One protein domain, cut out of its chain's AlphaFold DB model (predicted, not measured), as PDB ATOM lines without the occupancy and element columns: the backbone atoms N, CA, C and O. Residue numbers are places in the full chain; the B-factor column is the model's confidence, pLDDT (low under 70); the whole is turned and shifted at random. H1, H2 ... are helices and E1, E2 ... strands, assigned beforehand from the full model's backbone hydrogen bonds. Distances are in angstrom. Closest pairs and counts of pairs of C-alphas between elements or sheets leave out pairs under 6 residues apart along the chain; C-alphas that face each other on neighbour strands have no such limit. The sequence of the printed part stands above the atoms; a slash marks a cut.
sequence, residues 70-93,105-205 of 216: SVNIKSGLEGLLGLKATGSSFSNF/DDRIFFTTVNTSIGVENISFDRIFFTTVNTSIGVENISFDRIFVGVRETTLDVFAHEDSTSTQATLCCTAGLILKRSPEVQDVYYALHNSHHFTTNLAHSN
ATOM      1  N   SER A  70     182.163 160.400 175.168       81.25
ATOM      2  CA  SER A  70     180.870 161.077 175.185       81.25
ATOM      3  C   SER A  70     179.920 160.500 176.240       81.25
ATOM      4  O   SER A  70     179.989 159.331 176.628       81.25
ATOM      5  N   VAL A  71     179.014 161.357 176.717       83.38
ATOM      6  CA  VAL A  71     177.930 161.010 177.642       83.38
ATOM      7  C   VAL A  71     176.629 161.496 177.020       83.38
ATOM      8  O   VAL A  71     176.433 162.699 176.872       83.38
ATOM      9  N   ASN A  72     175.738 160.579 176.654       82.50
ATOM     10  CA  ASN A  72     174.400 160.921 176.187       82.50
ATOM     11  C   ASN A  72     173.412 160.792 177.351       82.50
ATOM     12  O   ASN A  72     173.331 159.737 177.983       82.50
ATOM     13  N   ILE A  73     172.671 161.864 177.636       82.88
ATOM     14  CA  ILE A  73     171.626 161.880 178.662       82.88
ATOM     15  C   ILE A  73     170.294 162.166 177.982       82.88
ATOM     16  O   ILE A  73     170.142 163.189 177.311       82.88
ATOM     17  N   LYS A  74     169.327 161.274 178.204       85.81
ATOM     18  CA  LYS A  74     167.933 161.439 177.793       85.81
ATOM     19  C   LYS A  74     167.060 161.450 179.036       85.81
ATOM     20  O   LYS A  74     167.108 160.501 179.813       85.81
ATOM     21  N   SER A  75     166.271 162.501 179.234       83.50
ATOM     22  CA  SER A  75     165.303 162.575 180.344       83.50
ATOM     23  C   SER A  75     163.866 162.638 179.839       83.50
ATOM     24  O   SER A  75     163.621 163.200 178.772       83.50
ATOM     25  N   GLY A  76     162.931 162.081 180.609       82.44
ATOM     26  CA  GLY A  76     161.529 161.950 180.229       82.44
ATOM     27  C   GLY A  76     160.536 161.969 181.392       82.44
ATOM     28  O   GLY A  76     160.906 161.993 182.570       82.44
ATOM     29  N   LEU A  77     159.256 161.973 181.024       82.81
ATOM     30  CA  LEU A  77     158.089 162.002 181.904       82.81
ATOM     31  C   LEU A  77     157.078 160.965 181.403       82.81
ATOM     32  O   LEU A  77     156.668 161.026 180.247       82.81
ATOM     33  N   GLU A  78     156.665 160.059 182.284       80.06
ATOM     34  CA  GLU A  78     155.719 158.970 182.028       80.06
ATOM     35  C   GLU A  78     154.581 158.987 183.057       80.06
ATOM     36  O   GLU A  78     154.699 159.576 184.126       80.06
ATOM     37  N   GLY A  79     153.451 158.354 182.742       76.12
ATOM     38  CA  GLY A  79     152.308 158.174 183.627       76.12
ATOM     39  C   GLY A  79     151.493 159.443 183.884       76.12
ATOM     40  O   GLY A  79     150.672 159.429 184.804       76.12
ATOM     41  N   LEU A  80     151.709 160.523 183.120       81.94
ATOM     42  CA  LEU A  80     150.917 161.751 183.213       81.94
ATOM     43  C   LEU A  80     149.581 161.555 182.476       81.94
ATOM     44  O   LEU A  80     149.527 161.481 181.250       81.94
ATOM     45  N   LEU A  81     148.503 161.461 183.248       72.50
ATOM     46  CA  LEU A  81     147.130 161.369 182.753       72.50
ATOM     47  C   LEU A  81     146.565 162.775 182.519       72.50
ATOM     48  O   LEU A  81     146.630 163.615 183.417       72.50
ATOM     49  N   GLY A  82     145.990 163.015 181.340       78.81
ATOM     50  CA  GLY A  82     145.339 164.275 180.977       78.81
ATOM     51  C   GLY A  82     143.974 164.035 180.337       78.81
ATOM     52  O   GLY A  82     143.841 163.205 179.441       78.81
ATOM     53  N   LEU A  83     142.956 164.772 180.784       82.38
ATOM     54  CA  LEU A  83     141.615 164.777 180.197       82.38
ATOM     55  C   LEU A  83     141.183 166.223 179.958       82.38
ATOM     56  O   LEU A  83     141.209 167.019 180.896       82.38
ATOM     57  N   LYS A  84     140.738 166.544 178.740       81.19
ATOM     58  CA  LYS A  84     139.880 167.707 178.486       81.19
ATOM     59  C   LYS A  84     138.543 167.235 177.917       81.19
ATOM     60  O   LYS A  84     138.502 166.363 177.052       81.19
ATOM     61  N   ALA A  85     137.449 167.748 178.477       83.81
ATOM     62  CA  ALA A  85     136.090 167.301 178.154       83.81
ATOM     63  C   ALA A  85     135.506 167.982 176.900       83.81
ATOM     64  O   ALA A  85     134.517 167.506 176.356       83.81
ATOM     65  N   THR A  86     136.128 169.085 176.485       85.00
ATOM     66  CA  THR A  86     135.785 169.968 175.365       85.00
ATOM     67  C   THR A  86     137.073 170.693 174.930       85.00
ATOM     68  O   THR A  86     138.102 170.582 175.615       85.00
ATOM     69  N   GLY A  87     137.057 171.421 173.813       83.75
ATOM     70  CA  GLY A  87     138.231 172.131 173.284       83.75
ATOM     71  C   GLY A  87     139.209 171.195 172.567       83.75
ATOM     72  O   GLY A  87     140.431 171.380 172.604       83.75
ATOM     73  N   SER A  88     138.686 170.135 171.950       87.06
ATOM     74  CA  SER A  88     139.388 169.370 170.921       87.06
ATOM     75  C   SER A  88     138.425 169.055 169.796       87.06
ATOM     76  O   SER A  88     137.344 168.536 170.040       87.06
ATOM     77  N   SER A  89     138.864 169.283 168.566       87.19
ATOM     78  CA  SER A  89     138.171 168.858 167.360       87.19
ATOM     79  C   SER A  89     139.005 167.834 166.586       87.19
ATOM     80  O   SER A  89     140.150 167.518 166.935       87.19
ATOM     81  N   PHE A  90     138.396 167.244 165.563       89.75
ATOM     82  CA  PHE A  90     139.069 166.526 164.489       89.75
ATOM     83  C   PHE A  90     138.125 166.434 163.294       89.75
ATOM     84  O   PHE A  90     137.167 165.661 163.306       89.75
ATOM     85  N   SER A  91     138.401 167.241 162.281       90.81
ATOM     86  CA  SER A  91     137.614 167.346 161.053       90.81
ATOM     87  C   SER A  91     138.529 167.578 159.846       90.81
ATOM     88  O   SER A  91     139.736 167.783 160.018       90.81
ATOM     89  N   ASN A  92     137.989 167.523 158.622       90.88
ATOM     90  CA  ASN A  92     138.742 167.786 157.382       90.88
ATOM     91  C   ASN A  92     139.990 166.882 157.196       90.88
ATOM     92  O   ASN A  92     141.031 167.300 156.680       90.88
ATOM     93  N   PHE A  93     139.901 165.624 157.634       91.69
ATOM     94  CA  PHE A  93     140.910 164.594 157.365       91.69
ATOM     95  C   PHE A  93     140.707 163.957 155.979       91.69
ATOM     96  O   PHE A  93     139.676 164.124 155.330       91.69
ATOM     97  N   ASP A 105     133.576 168.614 165.631       84.31
ATOM     98  CA  ASP A 105     133.958 169.996 165.960       84.31
ATOM     99  C   ASP A 105     134.174 170.228 167.467       84.31
ATOM    100  O   ASP A 105     134.872 171.165 167.846       84.31
ATOM    101  N   ASP A 106     133.652 169.343 168.322       83.12
ATOM    102  CA  ASP A 106     134.081 169.196 169.717       83.12
ATOM    103  C   ASP A 106     134.006 167.726 170.163       83.12
ATOM    104  O   ASP A 106     133.168 166.954 169.683       83.12
ATOM    105  N   ARG A 107     134.898 167.321 171.072       81.25
ATOM    106  CA  ARG A 107     134.964 165.974 171.658       81.25
ATOM    107  C   ARG A 107     135.778 165.946 172.954       81.25
ATOM    108  O   ARG A 107     136.712 166.721 173.156       81.25
ATOM    109  N   ILE A 108     135.514 164.926 173.771       80.69
ATOM    110  CA  ILE A 108     136.409 164.535 174.866       80.69
ATOM    111  C   ILE A 108     137.751 164.085 174.271       80.69
ATOM    112  O   ILE A 108     137.801 163.167 173.448       80.69
ATOM    113  N   PHE A 109     138.845 164.677 174.745       74.31
ATOM    114  CA  PHE A 109     140.204 164.211 174.487       74.31
ATOM    115  C   PHE A 109     140.832 163.741 175.804       74.31
ATOM    116  O   PHE A 109     141.255 164.536 176.648       74.31
ATOM    117  N   PHE A 110     140.866 162.419 175.980       74.56
ATOM    118  CA  PHE A 110     141.583 161.754 177.063       74.56
ATOM    119  C   PHE A 110     142.882 161.158 176.526       74.56
ATOM    120  O   PHE A 110     142.919 160.569 175.444       74.56
ATOM    121  N   THR A 111     143.963 161.299 177.283       59.72
ATOM    122  CA  THR A 111     145.253 160.733 176.911       59.72
ATOM    123  C   THR A 111     146.081 160.356 178.131       59.72
ATOM    124  O   THR A 111     146.060 161.024 179.170       59.72
ATOM    125  N   THR A 112     146.848 159.280 177.981       57.06
ATOM    126  CA  THR A 112     147.902 158.908 178.921       57.06
ATOM    127  C   THR A 112     149.249 159.119 178.247       57.06
ATOM    128  O   THR A 112     149.537 158.511 177.214       57.06
ATOM    129  N   VAL A 113     150.097 159.939 178.859       57.56
ATOM    130  CA  VAL A 113     151.521 160.028 178.524       57.56
ATOM    131  C   VAL A 113     152.211 158.758 179.032       57.56
ATOM    132  O   VAL A 113     152.432 158.635 180.233       57.56
ATOM    133  N   ASN A 114     152.551 157.815 178.150       46.62
ATOM    134  CA  ASN A 114     153.300 156.588 178.476       46.62
ATOM    135  C   ASN A 114     154.663 156.569 177.747       46.62
ATOM    136  O   ASN A 114     154.812 157.214 176.706       46.62
ATOM    137  N   THR A 115     155.682 155.887 178.294       35.69
ATOM    138  CA  THR A 115     157.082 155.910 177.796       35.69
ATOM    139  C   THR A 115     157.804 154.555 177.949       35.69
ATOM    140  O   THR A 115     157.126 153.541 178.004       35.69
ATOM    141  N   SER A 116     159.152 154.516 177.906       29.56
ATOM    142  CA  SER A 116     160.057 153.386 178.246       29.56
ATOM    143  C   SER A 116     159.774 152.013 177.575       29.56
ATOM    144  O   SER A 116     158.877 151.275 177.960       29.56
ATOM    145  N   ILE A 117     160.475 151.518 176.543       32.50
ATOM    146  CA  ILE A 117     161.708 151.858 175.785       32.50
ATOM    147  C   ILE A 117     161.474 151.358 174.311       32.50
ATOM    148  O   ILE A 117     160.395 150.824 174.059       32.50
ATOM    149  N   GLY A 118     162.310 151.441 173.260       29.53
ATOM    150  CA  GLY A 118     163.719 151.809 173.002       29.53
ATOM    151  C   GLY A 118     164.042 151.647 171.486       29.53
ATOM    152  O   GLY A 118     163.102 151.573 170.700       29.53
ATOM    153  N   VAL A 119     165.317 151.558 171.052       30.44
ATOM    154  CA  VAL A 119     165.694 151.263 169.636       30.44
ATOM    155  C   VAL A 119     166.632 150.060 169.452       30.44
ATOM    156  O   VAL A 119     167.834 150.172 169.657       30.44
ATOM    157  N   GLU A 120     166.082 148.965 168.926       36.72
ATOM    158  CA  GLU A 120     166.500 148.393 167.635       36.72
ATOM    159  C   GLU A 120     165.222 147.913 166.925       36.72
ATOM    160  O   GLU A 120     164.473 147.107 167.476       36.72
ATOM    161  N   ASN A 121     164.974 148.403 165.704       30.69
ATOM    162  CA  ASN A 121     163.659 148.428 165.034       30.69
ATOM    163  C   ASN A 121     162.648 149.390 165.699       30.69
ATOM    164  O   ASN A 121     162.678 149.638 166.903       30.69
ATOM    165  N   ILE A 122     161.774 149.989 164.884       39.22
ATOM    166  CA  ILE A 122     160.871 151.073 165.302       39.22
ATOM    167  C   ILE A 122     159.582 150.500 165.912       39.22
ATOM    168  O   ILE A 122     158.897 149.699 165.281       39.22
ATOM    169  N   SER A 123     159.216 150.990 167.098       30.47
ATOM    170  CA  SER A 123     157.848 150.969 167.646       30.47
ATOM    171  C   SER A 123     157.498 152.392 168.106       30.47
ATOM    172  O   SER A 123     158.396 153.155 168.463       30.47
ATOM    173  N   PHE A 124     156.237 152.809 167.981       33.97
ATOM    174  CA  PHE A 124     155.894 154.215 167.690       33.97
ATOM    175  C   PHE A 124     155.272 154.983 168.878       33.97
ATOM    176  O   PHE A 124     154.701 156.055 168.700       33.97
ATOM    177  N   ASP A 125     155.373 154.435 170.094       34.59
ATOM    178  CA  ASP A 125     154.316 154.588 171.110       34.59
ATOM    179  C   ASP A 125     154.735 155.271 172.433       34.59
ATOM    180  O   ASP A 125     154.041 155.120 173.439       34.59
ATOM    181  N   ARG A 126     155.905 155.936 172.504       39.41
ATOM    182  CA  ARG A 126     156.531 156.330 173.790       39.41
ATOM    183  C   ARG A 126     157.112 157.764 173.817       39.41
ATOM    184  O   ARG A 126     157.930 158.127 172.976       39.41
ATOM    185  N   ILE A 127     156.672 158.567 174.797       39.84
ATOM    186  CA  ILE A 127     157.090 159.963 175.107       39.84
ATOM    187  C   ILE A 127     158.387 159.929 175.969       39.84
ATOM    188  O   ILE A 127     159.077 158.919 175.985       39.84
ATOM    189  N   PHE A 128     158.792 160.944 176.735       51.78
ATOM    190  CA  PHE A 128     159.678 161.985 176.208       51.78
ATOM    191  C   PHE A 128     161.120 161.486 176.204       51.78
ATOM    192  O   PHE A 128     161.571 160.892 177.184       51.78
ATOM    193  N   PHE A 129     161.889 161.933 175.215       55.19
ATOM    194  CA  PHE A 129     163.322 162.126 175.396       55.19
ATOM    195  C   PHE A 129     163.657 163.598 175.176       55.19
ATOM    196  O   PHE A 129     163.378 164.163 174.124       55.19
ATOM    197  N   THR A 130     164.251 164.212 176.188       58.38
ATOM    198  CA  THR A 130     165.030 165.441 176.081       58.38
ATOM    199  C   THR A 130     166.494 165.023 176.012       58.38
ATOM    200  O   THR A 130     167.054 164.597 177.024       58.38
ATOM    201  N   THR A 131     167.090 165.089 174.817       67.56
ATOM    202  CA  THR A 131     168.548 164.999 174.648       67.56
ATOM    203  C   THR A 131     169.146 166.300 175.172       67.56
ATOM    204  O   THR A 131     168.756 167.372 174.704       67.56
ATOM    205  N   VAL A 132     170.055 166.236 176.146       68.81
ATOM    206  CA  VAL A 132     170.660 167.449 176.727       68.81
ATOM    207  C   VAL A 132     172.070 167.670 176.193       68.81
ATOM    208  O   VAL A 132     172.872 166.739 176.137       68.81
ATOM    209  N   ASN A 133     172.393 168.917 175.850       75.06
ATOM    210  CA  ASN A 133     173.732 169.305 175.422       75.06
ATOM    211  C   ASN A 133     174.731 169.290 176.596       75.06
ATOM    212  O   ASN A 133     174.920 170.292 177.284       75.06
ATOM    213  N   THR A 134     175.420 168.168 176.798       76.69
ATOM    214  CA  THR A 134     176.425 167.987 177.863       76.69
ATOM    215  C   THR A 134     177.725 168.774 177.654       76.69
ATOM    216  O   THR A 134     178.586 168.752 178.532       76.69
ATOM    217  N   SER A 135     177.887 169.495 176.536       77.31
ATOM    218  CA  SER A 135     179.111 170.262 176.221       77.31
ATOM    219  C   SER A 135     179.410 171.389 177.218       77.31
ATOM    220  O   SER A 135     180.531 171.888 177.251       77.31
ATOM    221  N   ILE A 136     178.421 171.796 178.023       77.12
ATOM    222  CA  ILE A 136     178.566 172.807 179.084       77.12
ATOM    223  C   ILE A 136     178.968 172.215 180.447       77.12
ATOM    224  O   ILE A 136     179.031 172.955 181.423       77.12
ATOM    225  N   GLY A 137     179.222 170.904 180.531       80.94
ATOM    226  CA  GLY A 137     179.400 170.177 181.793       80.94
ATOM    227  C   GLY A 137     178.065 169.673 182.353       80.94
ATOM    228  O   GLY A 137     177.050 170.368 182.309       80.94
ATOM    229  N   VAL A 138     178.046 168.440 182.866       81.31
ATOM    230  CA  VAL A 138     176.818 167.794 183.377       81.31
ATOM    231  C   VAL A 138     176.364 168.442 184.687       81.31
ATOM    232  O   VAL A 138     175.173 168.589 184.941       81.31
ATOM    233  N   GLU A 139     177.326 168.891 185.485       82.94
ATOM    234  CA  GLU A 139     177.158 169.622 186.736       82.94
ATOM    235  C   GLU A 139     176.518 171.013 186.573       82.94
ATOM    236  O   GLU A 139     175.938 171.525 187.529       82.94
ATOM    237  N   ASN A 140     176.565 171.596 185.369       84.69
ATOM    238  CA  ASN A 140     175.988 172.914 185.075       84.69
ATOM    239  C   ASN A 140     174.555 172.833 184.507       84.69
ATOM    240  O   ASN A 140     173.928 173.862 184.256       84.69
ATOM    241  N   ILE A 141     174.014 171.623 184.317       84.00
ATOM    242  CA  ILE A 141     172.663 171.392 183.790       84.00
ATOM    243  C   ILE A 141     171.661 171.270 184.944       84.00
ATOM    244  O   ILE A 141     171.701 170.337 185.747       84.00
ATOM    245  N   SER A 142     170.677 172.170 184.987       88.50
ATOM    246  CA  SER A 142     169.590 172.109 185.972       88.50
ATOM    247  C   SER A 142     168.475 171.153 185.516       88.50
ATOM    248  O   SER A 142     167.398 171.573 185.087       88.50
ATOM    249  N   PHE A 143     168.729 169.844 185.612       87.38
ATOM    250  CA  PHE A 143     167.785 168.791 185.200       87.38
ATOM    251  C   PHE A 143     166.402 168.906 185.861       87.38
ATOM    252  O   PHE A 143     165.401 168.528 185.252       87.38
ATOM    253  N   ASP A 144     166.330 169.406 187.096       89.38
ATOM    254  CA  ASP A 144     165.068 169.611 187.818       89.38
ATOM    255  C   ASP A 144     164.267 170.779 187.230       89.38
ATOM    256  O   ASP A 144     163.068 170.632 186.993       89.38
ATOM    257  N   ARG A 145     164.927 171.899 186.893       90.62
ATOM    258  CA  ARG A 145     164.304 173.037 186.196       90.62
ATOM    259  C   ARG A 145     163.774 172.623 184.827       90.62
ATOM    260  O   ARG A 145     162.661 172.999 184.475       90.62
ATOM    261  N   ILE A 146     164.552 171.842 184.074       88.19
ATOM    262  CA  ILE A 146     164.144 171.333 182.756       88.19
ATOM    263  C   ILE A 146     162.927 170.407 182.902       88.19
ATOM    264  O   ILE A 146     161.935 170.599 182.207       88.19
ATOM    265  N   PHE A 147     162.953 169.451 183.839       87.56
ATOM    266  CA  PHE A 147     161.832 168.535 184.071       87.56
ATOM    267  C   PHE A 147     160.540 169.267 184.473       87.56
ATOM    268  O   PHE A 147     159.479 168.988 183.912       87.56
ATOM    269  N   VAL A 148     160.627 170.225 185.404       89.31
ATOM    270  CA  VAL A 148     159.484 171.057 185.813       89.31
ATOM    271  C   VAL A 148     158.960 171.863 184.624       89.31
ATOM    272  O   VAL A 148     157.783 171.744 184.298       89.31
ATOM    273  N   GLY A 149     159.829 172.575 183.899       88.94
ATOM    274  CA  GLY A 149     159.436 173.380 182.740       88.94
ATOM    275  C   GLY A 149     158.818 172.567 181.595       88.94
ATOM    276  O   GLY A 149     157.865 173.028 180.969       88.94
ATOM    277  N   VAL A 150     159.296 171.344 181.336       88.06
ATOM    278  CA  VAL A 150     158.696 170.405 180.365       88.06
ATOM    279  C   VAL A 150     157.300 169.970 180.811       88.06
ATOM    280  O   VAL A 150     156.352 170.033 180.024       88.06
ATOM    281  N   ARG A 151     157.152 169.563 182.077       88.56
ATOM    282  CA  ARG A 151     155.877 169.113 182.654       88.56
ATOM    283  C   ARG A 151     154.837 170.233 182.675       88.56
ATOM    284  O   ARG A 151     153.694 170.010 182.285       88.56
ATOM    285  N   GLU A 152     155.236 171.429 183.097       90.56
ATOM    286  CA  GLU A 152     154.384 172.620 183.124       90.56
ATOM    287  C   GLU A 152     153.981 173.036 181.713       90.56
ATOM    288  O   GLU A 152     152.791 173.152 181.458       90.56
ATOM    289  N   THR A 153     154.924 173.138 180.766       90.25
ATOM    290  CA  THR A 153     154.609 173.448 179.356       90.25
ATOM    291  C   THR A 153     153.658 172.416 178.742       90.25
ATOM    292  O   THR A 153     152.774 172.782 177.979       90.25
ATOM    293  N   THR A 154     153.781 171.137 179.110       88.06
ATOM    294  CA  THR A 154     152.879 170.083 178.619       88.06
ATOM    295  C   THR A 154     151.454 170.232 179.143       88.06
ATOM    296  O   THR A 154     150.508 170.063 178.380       88.06
ATOM    297  N   LEU A 155     151.283 170.577 180.421       88.94
ATOM    298  CA  LEU A 155     149.961 170.789 181.018       88.94
ATOM    299  C   LEU A 155     149.325 172.120 180.586       88.94
ATOM    300  O   LEU A 155     148.134 172.150 180.298       88.94
ATOM    301  N   ASP A 156     150.130 173.180 180.501       90.50
ATOM    302  CA  ASP A 156     149.779 174.524 180.022       90.50
ATOM    303  C   ASP A 156     149.157 174.463 178.618       90.50
ATOM    304  O   ASP A 156     148.010 174.859 178.417       90.50
ATOM    305  N   VAL A 157     149.866 173.852 177.663       89.38
ATOM    306  CA  VAL A 157     149.421 173.756 176.264       89.38
ATOM    307  C   VAL A 157     148.255 172.770 176.100       89.38
ATOM    308  O   VAL A 157     147.333 173.042 175.337       89.38
ATOM    309  N   PHE A 158     148.226 171.656 176.847       86.88
ATOM    310  CA  PHE A 158     147.087 170.722 176.835       86.88
ATOM    311  C   PHE A 158     145.786 171.378 177.335       86.88
ATOM    312  O   PHE A 158     144.712 171.160 176.762       86.88
ATOM    313  N   ALA A 159     145.875 172.191 178.391       87.62
ATOM    314  CA  ALA A 159     144.731 172.897 178.951       87.62
ATOM    315  C   ALA A 159     144.237 174.021 178.025       87.62
ATOM    316  O   ALA A 159     143.045 174.063 177.723       87.62
ATOM    317  N   HIS A 160     145.141 174.890 177.557       86.12
ATOM    318  CA  HIS A 160     144.778 176.147 176.894       86.12
ATOM    319  C   HIS A 160     144.553 176.069 175.372       86.12
ATOM    320  O   HIS A 160     143.783 176.876 174.864       86.12
ATOM    321  N   GLU A 161     145.183 175.148 174.630       81.81
ATOM    322  CA  GLU A 161     145.008 175.084 173.164       81.81
ATOM    323  C   GLU A 161     143.722 174.353 172.756       81.81
ATOM    324  O   GLU A 161     143.487 173.209 173.172       81.81
ATOM    325  N   ASP A 162     142.945 174.949 171.851       83.38
ATOM    326  CA  ASP A 162     141.862 174.261 171.142       83.38
ATOM    327  C   ASP A 162     142.459 173.267 170.131       83.38
ATOM    328  O   ASP A 162     142.996 173.614 169.075       83.38
ATOM    329  N   SER A 163     142.427 171.986 170.499       80.38
ATOM    330  CA  SER A 163     143.200 170.931 169.844       80.38
ATOM    331  C   SER A 163     142.515 170.425 168.570       80.38
ATOM    332  O   SER A 163     141.776 169.441 168.612       80.38
ATOM    333  N   THR A 164     142.800 171.076 167.436       85.50
ATOM    334  CA  THR A 164     142.361 170.678 166.074       85.50
ATOM    335  C   THR A 164     142.866 169.299 165.644       85.50
ATOM    336  O   THR A 164     142.283 168.627 164.794       85.50
ATOM    337  N   SER A 165     143.982 168.868 166.227       84.44
ATOM    338  CA  SER A 165     144.486 167.502 166.172       84.44
ATOM    339  C   SER A 165     145.498 167.294 167.293       84.44
ATOM    340  O   SER A 165     146.190 168.230 167.709       84.44
ATOM    341  N   THR A 166     145.658 166.044 167.733       83.25
ATOM    342  CA  THR A 166     146.709 165.666 168.686       83.25
ATOM    343  C   THR A 166     148.083 166.121 168.177       83.25
ATOM    344  O   THR A 166     148.851 166.727 168.916       83.25
ATOM    345  N   GLN A 167     148.363 165.915 166.887       86.94
ATOM    346  CA  GLN A 167     149.611 166.275 166.216       86.94
ATOM    347  C   GLN A 167     149.917 167.783 166.279       86.94
ATOM    348  O   GLN A 167     151.072 168.154 166.493       86.94
ATOM    349  N   ALA A 168     148.907 168.651 166.140       87.06
ATOM    350  CA  ALA A 168     149.080 170.101 166.250       87.06
ATOM    351  C   ALA A 168     149.502 170.514 167.671       87.06
ATOM    352  O   ALA A 168     150.515 171.198 167.839       87.06
ATOM    353  N   THR A 169     148.790 170.026 168.694       85.25
ATOM    354  CA  THR A 169     149.128 170.265 170.107       85.25
ATOM    355  C   THR A 169     150.536 169.750 170.432       85.25
ATOM    356  O   THR A 169     151.323 170.463 171.053       85.25
ATOM    357  N   LEU A 170     150.908 168.558 169.946       85.25
ATOM    358  CA  LEU A 170     152.255 167.998 170.125       85.25
ATOM    359  C   LEU A 170     153.355 168.888 169.528       85.25
ATOM    360  O   LEU A 170     154.346 169.181 170.201       85.25
ATOM    361  N   CYS A 171     153.169 169.349 168.289       86.88
ATOM    362  CA  CYS A 171     154.130 170.207 167.597       86.88
ATOM    363  C   CYS A 171     154.300 171.565 168.304       86.88
ATOM    364  O   CYS A 171     155.430 171.997 168.551       86.88
ATOM    365  N   CYS A 172     153.190 172.202 168.705       88.88
ATOM    366  CA  CYS A 172     153.214 173.456 169.464       88.88
ATOM    367  C   CYS A 172     153.992 173.297 170.781       88.88
ATOM    368  O   CYS A 172     154.931 174.052 171.058       88.88
ATOM    369  N   THR A 173     153.669 172.255 171.555       88.19
ATOM    370  CA  THR A 173     154.286 172.023 172.867       88.19
ATOM    371  C   THR A 173     155.785 171.727 172.756       88.19
ATOM    372  O   THR A 173     156.578 172.303 173.502       88.19
ATOM    373  N   ALA A 174     156.207 170.904 171.787       88.56
ATOM    374  CA  ALA A 174     157.625 170.631 171.531       88.56
ATOM    375  C   ALA A 174     158.398 171.910 171.166       88.56
ATOM    376  O   ALA A 174     159.461 172.186 171.727       88.56
ATOM    377  N   GLY A 175     157.826 172.736 170.282       89.81
ATOM    378  CA  GLY A 175     158.397 174.027 169.901       89.81
ATOM    379  C   GLY A 175     158.478 175.032 171.057       89.81
ATOM    380  O   GLY A 175     159.375 175.874 171.066       89.81
ATOM    381  N   LEU A 176     157.582 174.952 172.046       91.44
ATOM    382  CA  LEU A 176     157.637 175.766 173.265       91.44
ATOM    383  C   LEU A 176     158.682 175.256 174.265       91.44
ATOM    384  O   LEU A 176     159.392 176.075 174.847       91.44
ATOM    385  N   ILE A 177     158.842 173.938 174.425       89.50
ATOM    386  CA  ILE A 177     159.883 173.342 175.280       89.50
ATOM    387  C   ILE A 177     161.281 173.767 174.810       89.50
ATOM    388  O   ILE A 177     162.055 174.290 175.615       89.50
ATOM    389  N   LEU A 178     161.574 173.627 173.511       89.88
ATOM    390  CA  LEU A 178     162.863 174.017 172.916       89.88
ATOM    391  C   LEU A 178     163.163 175.519 173.091       89.88
ATOM    392  O   LEU A 178     164.303 175.901 173.335       89.88
ATOM    393  N   LYS A 179     162.137 176.382 173.033       91.44
ATOM    394  CA  LYS A 179     162.274 177.827 173.305       91.44
ATOM    395  C   LYS A 179     162.488 178.142 174.792       91.44
ATOM    396  O   LYS A 179     163.205 179.088 175.109       91.44
ATOM    397  N   ARG A 180     161.846 177.395 175.701       88.06
ATOM    398  CA  ARG A 180     161.893 177.613 177.163       88.06
ATOM    399  C   ARG A 180     163.154 177.008 177.820       88.06
ATOM    400  O   ARG A 180     163.541 177.462 178.896       88.06
ATOM    401  N   SER A 181     163.805 176.017 177.199       83.88
ATOM    402  CA  SER A 181     164.978 175.309 177.754       83.88
ATOM    403  C   SER A 181     166.099 175.106 176.714       83.88
ATOM    404  O   SER A 181     166.161 174.044 176.101       83.88
ATOM    405  N   PRO A 182     167.012 176.082 176.523       85.88
ATOM    406  CA  PRO A 182     168.065 176.025 175.497       85.88
ATOM    407  C   PRO A 182     169.081 174.878 175.630       85.88
ATOM    408  O   PRO A 182     169.816 174.602 174.685       85.88
ATOM    409  N   GLU A 183     169.156 174.207 176.785       82.00
ATOM    410  CA  GLU A 183     169.982 173.003 176.952       82.00
ATOM    411  C   GLU A 183     169.412 171.767 176.223       82.00
ATOM    412  O   GLU A 183     170.133 170.784 176.026       82.00
ATOM    413  N   VAL A 184     168.131 171.804 175.835       84.75
ATOM    414  CA  VAL A 184     167.403 170.717 175.166       84.75
ATOM    415  C   VAL A 184     167.642 170.771 173.659       84.75
ATOM    416  O   VAL A 184     167.341 171.771 173.013       84.75
ATOM    417  N   GLN A 185     168.163 169.681 173.095       85.00
ATOM    418  CA  GLN A 185     168.429 169.551 171.658       85.00
ATOM    419  C   GLN A 185     167.206 169.010 170.902       85.00
ATOM    420  O   GLN A 185     166.814 169.573 169.884       85.00
ATOM    421  N   ASP A 186     166.577 167.961 171.442       85.00
ATOM    422  CA  ASP A 186     165.442 167.256 170.836       85.00
ATOM    423  C   ASP A 186     164.273 167.127 171.823       85.00
ATOM    424  O   ASP A 186     164.478 167.059 173.038       85.00
ATOM    425  N   VAL A 187     163.050 167.014 171.296       83.00
ATOM    426  CA  VAL A 187     161.833 166.707 172.064       83.00
ATOM    427  C   VAL A 187     160.990 165.695 171.286       83.00
ATOM    428  O   VAL A 187     160.615 165.950 170.144       83.00
ATOM    429  N   TYR A 188     160.657 164.568 171.919       81.88
ATOM    430  CA  TYR A 188     159.859 163.491 171.316       81.88
ATOM    431  C   TYR A 188     158.495 163.337 171.998       81.88
ATOM    432  O   TYR A 188     158.420 163.324 173.226       81.88
ATOM    433  N   TYR A 189     157.440 163.147 171.201       77.06
ATOM    434  CA  TYR A 189     156.085 162.840 171.665       77.06
ATOM    435  C   TYR A 189     155.461 161.658 170.905       77.06
ATOM    436  O   TYR A 189     155.720 161.473 169.719       77.06
ATOM    437  N   ALA A 190     154.577 160.927 171.589       74.88
ATOM    438  CA  ALA A 190     153.776 159.805 171.101       74.88
ATOM    439  C   ALA A 190     152.601 159.552 172.077       74.88
ATOM    440  O   ALA A 190     152.703 158.757 173.008       74.88
ATOM    441  N   LEU A 191     151.507 160.309 171.940       72.94
ATOM    442  CA  LEU A 191     150.341 160.198 172.833       72.94
ATOM    443  C   LEU A 191     149.430 159.041 172.421       72.94
ATOM    444  O   LEU A 191     149.033 158.952 171.259       72.94
ATOM    445  N   HIS A 192     148.995 158.233 173.389       69.88
ATOM    446  CA  HIS A 192     147.854 157.348 173.176       69.88
ATOM    447  C   HIS A 192     146.561 158.172 173.248       69.88
ATOM    448  O   HIS A 192     146.240 158.741 174.295       69.88
ATOM    449  N   ASN A 193     145.837 158.276 172.131       76.06
ATOM    450  CA  ASN A 193     144.524 158.919 172.082       76.06
ATOM    451  C   ASN A 193     143.468 157.920 172.581       76.06
ATOM    452  O   ASN A 193     143.063 157.018 171.851       76.06
ATOM    453  N   SER A 194     143.061 158.066 173.840       77.75
ATOM    454  CA  SER A 194     142.088 157.187 174.480       77.75
ATOM    455  C   SER A 194     140.679 157.620 174.073       77.75
ATOM    456  O   SER A 194     140.149 158.606 174.583       77.75
ATOM    457  N   HIS A 195     140.065 156.907 173.130       77.31
ATOM    458  CA  HIS A 195     138.772 157.304 172.571       77.31
ATOM    459  C   HIS A 195     137.605 157.124 173.558       77.31
ATOM    460  O   HIS A 195     137.327 156.016 174.014       77.31
ATOM    461  N   HIS A 196     136.868 158.209 173.810       79.12
ATOM    462  CA  HIS A 196     135.580 158.194 174.505       79.12
ATOM    463  C   HIS A 196     134.459 158.476 173.502       79.12
ATOM    464  O   HIS A 196     134.283 159.610 173.063       79.12
ATOM    465  N   PHE A 197     133.706 157.439 173.135       78.62
ATOM    466  CA  PHE A 197     132.561 157.556 172.233       78.62
ATOM    467  C   PHE A 197     131.263 157.801 173.013       78.62
ATOM    468  O   PHE A 197     131.036 157.199 174.064       78.62
ATOM    469  N   THR A 198     130.379 158.643 172.476       76.00
ATOM    470  CA  THR A 198     128.998 158.764 172.960       76.00
ATOM    471  C   THR A 198     128.186 157.528 172.564       76.00
ATOM    472  O   THR A 198     128.396 156.924 171.513       76.00
ATOM    473  N   THR A 199     127.244 157.120 173.419       81.19
ATOM    474  CA  THR A 199     126.347 155.985 173.138       81.19
ATOM    475  C   THR A 199     125.018 156.505 172.605       81.19
ATOM    476  O   THR A 199     124.351 157.277 173.287       81.19
ATOM    477  N   ASN A 200     124.597 156.076 171.415       80.94
ATOM    478  CA  ASN A 200     123.313 156.491 170.853       80.94
ATOM    479  C   ASN A 200     122.135 155.869 171.637       80.94
ATOM    480  O   ASN A 200     121.868 154.675 171.511       80.94
ATOM    481  N   LEU A 201     121.420 156.690 172.416       86.44
ATOM    482  CA  LEU A 201     120.265 156.277 173.231       86.44
ATOM    483  C   LEU A 201     118.902 156.501 172.546       86.44
ATOM    484  O   LEU A 201     117.859 156.339 173.185       86.44
ATOM    485  N   ALA A 202     118.875 156.816 171.243       83.19
ATOM    486  CA  ALA A 202     117.631 157.050 170.503       83.19
ATOM    487  C   ALA A 202     116.673 155.842 170.533       83.19
ATOM    488  O   ALA A 202     115.460 156.025 170.501       83.19
ATOM    489  N   HIS A 203     117.190 154.616 170.689       87.31
ATOM    490  CA  HIS A 203     116.371 153.405 170.857       87.31
ATOM    491  C   HIS A 203     115.504 153.410 172.136       87.31
ATOM    492  O   HIS A 203     114.563 152.627 172.238       87.31
ATOM    493  N   SER A 204     115.826 154.267 173.111       87.00
ATOM    494  CA  SER A 204     115.059 154.503 174.343       87.00
ATOM    495  C   SER A 204     114.311 155.844 174.325       87.00
ATOM    496  O   SER A 204     113.711 156.211 175.331       87.00
ATOM    497  N   ASN A 205     114.338 156.580 173.206       86.50
ATOM    498  CA  ASN A 205     113.859 157.964 173.083       86.50
ATOM    499  C   ASN A 205     114.548 158.951 174.056       86.50
ATOM    500  O   ASN A 205     113.924 159.911 174.506       86.50
TER     501      ASN A 205
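AT A GLANCE: This is residues 70 to 93 and 105 to 205 of the 216 residues of the protein "Urate oxidase" of Basidiobolus meristosporus CBS 931.73 (UniProt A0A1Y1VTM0). Two small three-stranded sheets lie end to end, strand E1 of the one running on into strand E2 of the other, and a helical hairpin of H1 and H2 packs over them, with H1 reaching along both sheets. Residues 199 to 205 stick out as a free tail at one end. The printed part has 125 residues, with E1 E2 E3 E4 H1 H2 E5 E6 along the chain; the sheets, in order E1 E4 E5 and E2 E3 E6, are antiparallel. The class is mixed, helices and strands, with 61 residues, under half, in named elements. The whole is loose, with a radius of gyration of the C-alphas of 17.4 A, and spans 67 by 32 by 26 A, the tail adding to the length.

IN THESE COORDINATES: E1, residues 71 to 78, measures 22.7 A and begins at C-alpha 71 (177.930, 161.010, 177.642). Its sheet also holds E4, residues 130 to 132, and E5, residues 184 to 187. The other sheet has E2, residues 80 to 84, 13.4 A; E3, residues 109 to 113, 12.7 A; and E6, residues 192 to 194, ending at C-alpha 194 (142.088, 157.187, 174.480). H1, residues 143 to 160, measures 25.5 A from C-alpha 143 (167.785, 168.791, 185.200). H2, residues 166 to 180, measures 21.1 A.

HOW THE PARTS SIT: In the first sheet, N 130 and O 75 of E4 and E1 are 2.8 A apart, and N 185 and O 131 of E5 and E4 2.9 A, both within hydrogen-bond range. E1 runs on into E2 at 46 degrees. In the second sheet, N 82 and O 111 of E2 and E3 are 2.9 A apart, and N 194 and O 110 of E6 and E3 3.0 A, both within hydrogen-bond range. H1 and H2 are on one face of the sheet E1 E4 E5, making two layers, helices over strands. H1 is over E1 at a height over the sheet of 9.6 A, slantwise at 38 degrees on the local plane; the closest C-alphas are those of Leu 77 and Arg 151, 7.5 A apart. H1 is also on the sheet E2 E3 E6, over E2 and along it at 11 degrees on the local plane; the closest C-alphas are those of Lys 84 and Ala 159, 7.1 A apart. H1 and H2 form a helical hairpin: they touch, opposite ways at a steep tilt of 39 degrees, closest at the C-alphas of Val 150 and Ile 177, 6.0 A. The closest C-alphas of H2 and E5 are those of Ala 174 and Val 187, 5.8 A apart. In H1 and H2 every O i to N i+4 pair is within hydrogen-bond range.

THE WHOLE: The C-alphas of Gly 137 and Asn 205, the two farthest apart, are 67.2 A apart. Residues 94 to 104 are not printed, and C-alphas 93 and 105 across the cut are 12.3 A apart. The link from E3 to E4, residues 114 to 129, is long. Mean pLDDT of the printed part is 76.9; it is under 70 at residues 111 to 132 and residue 192.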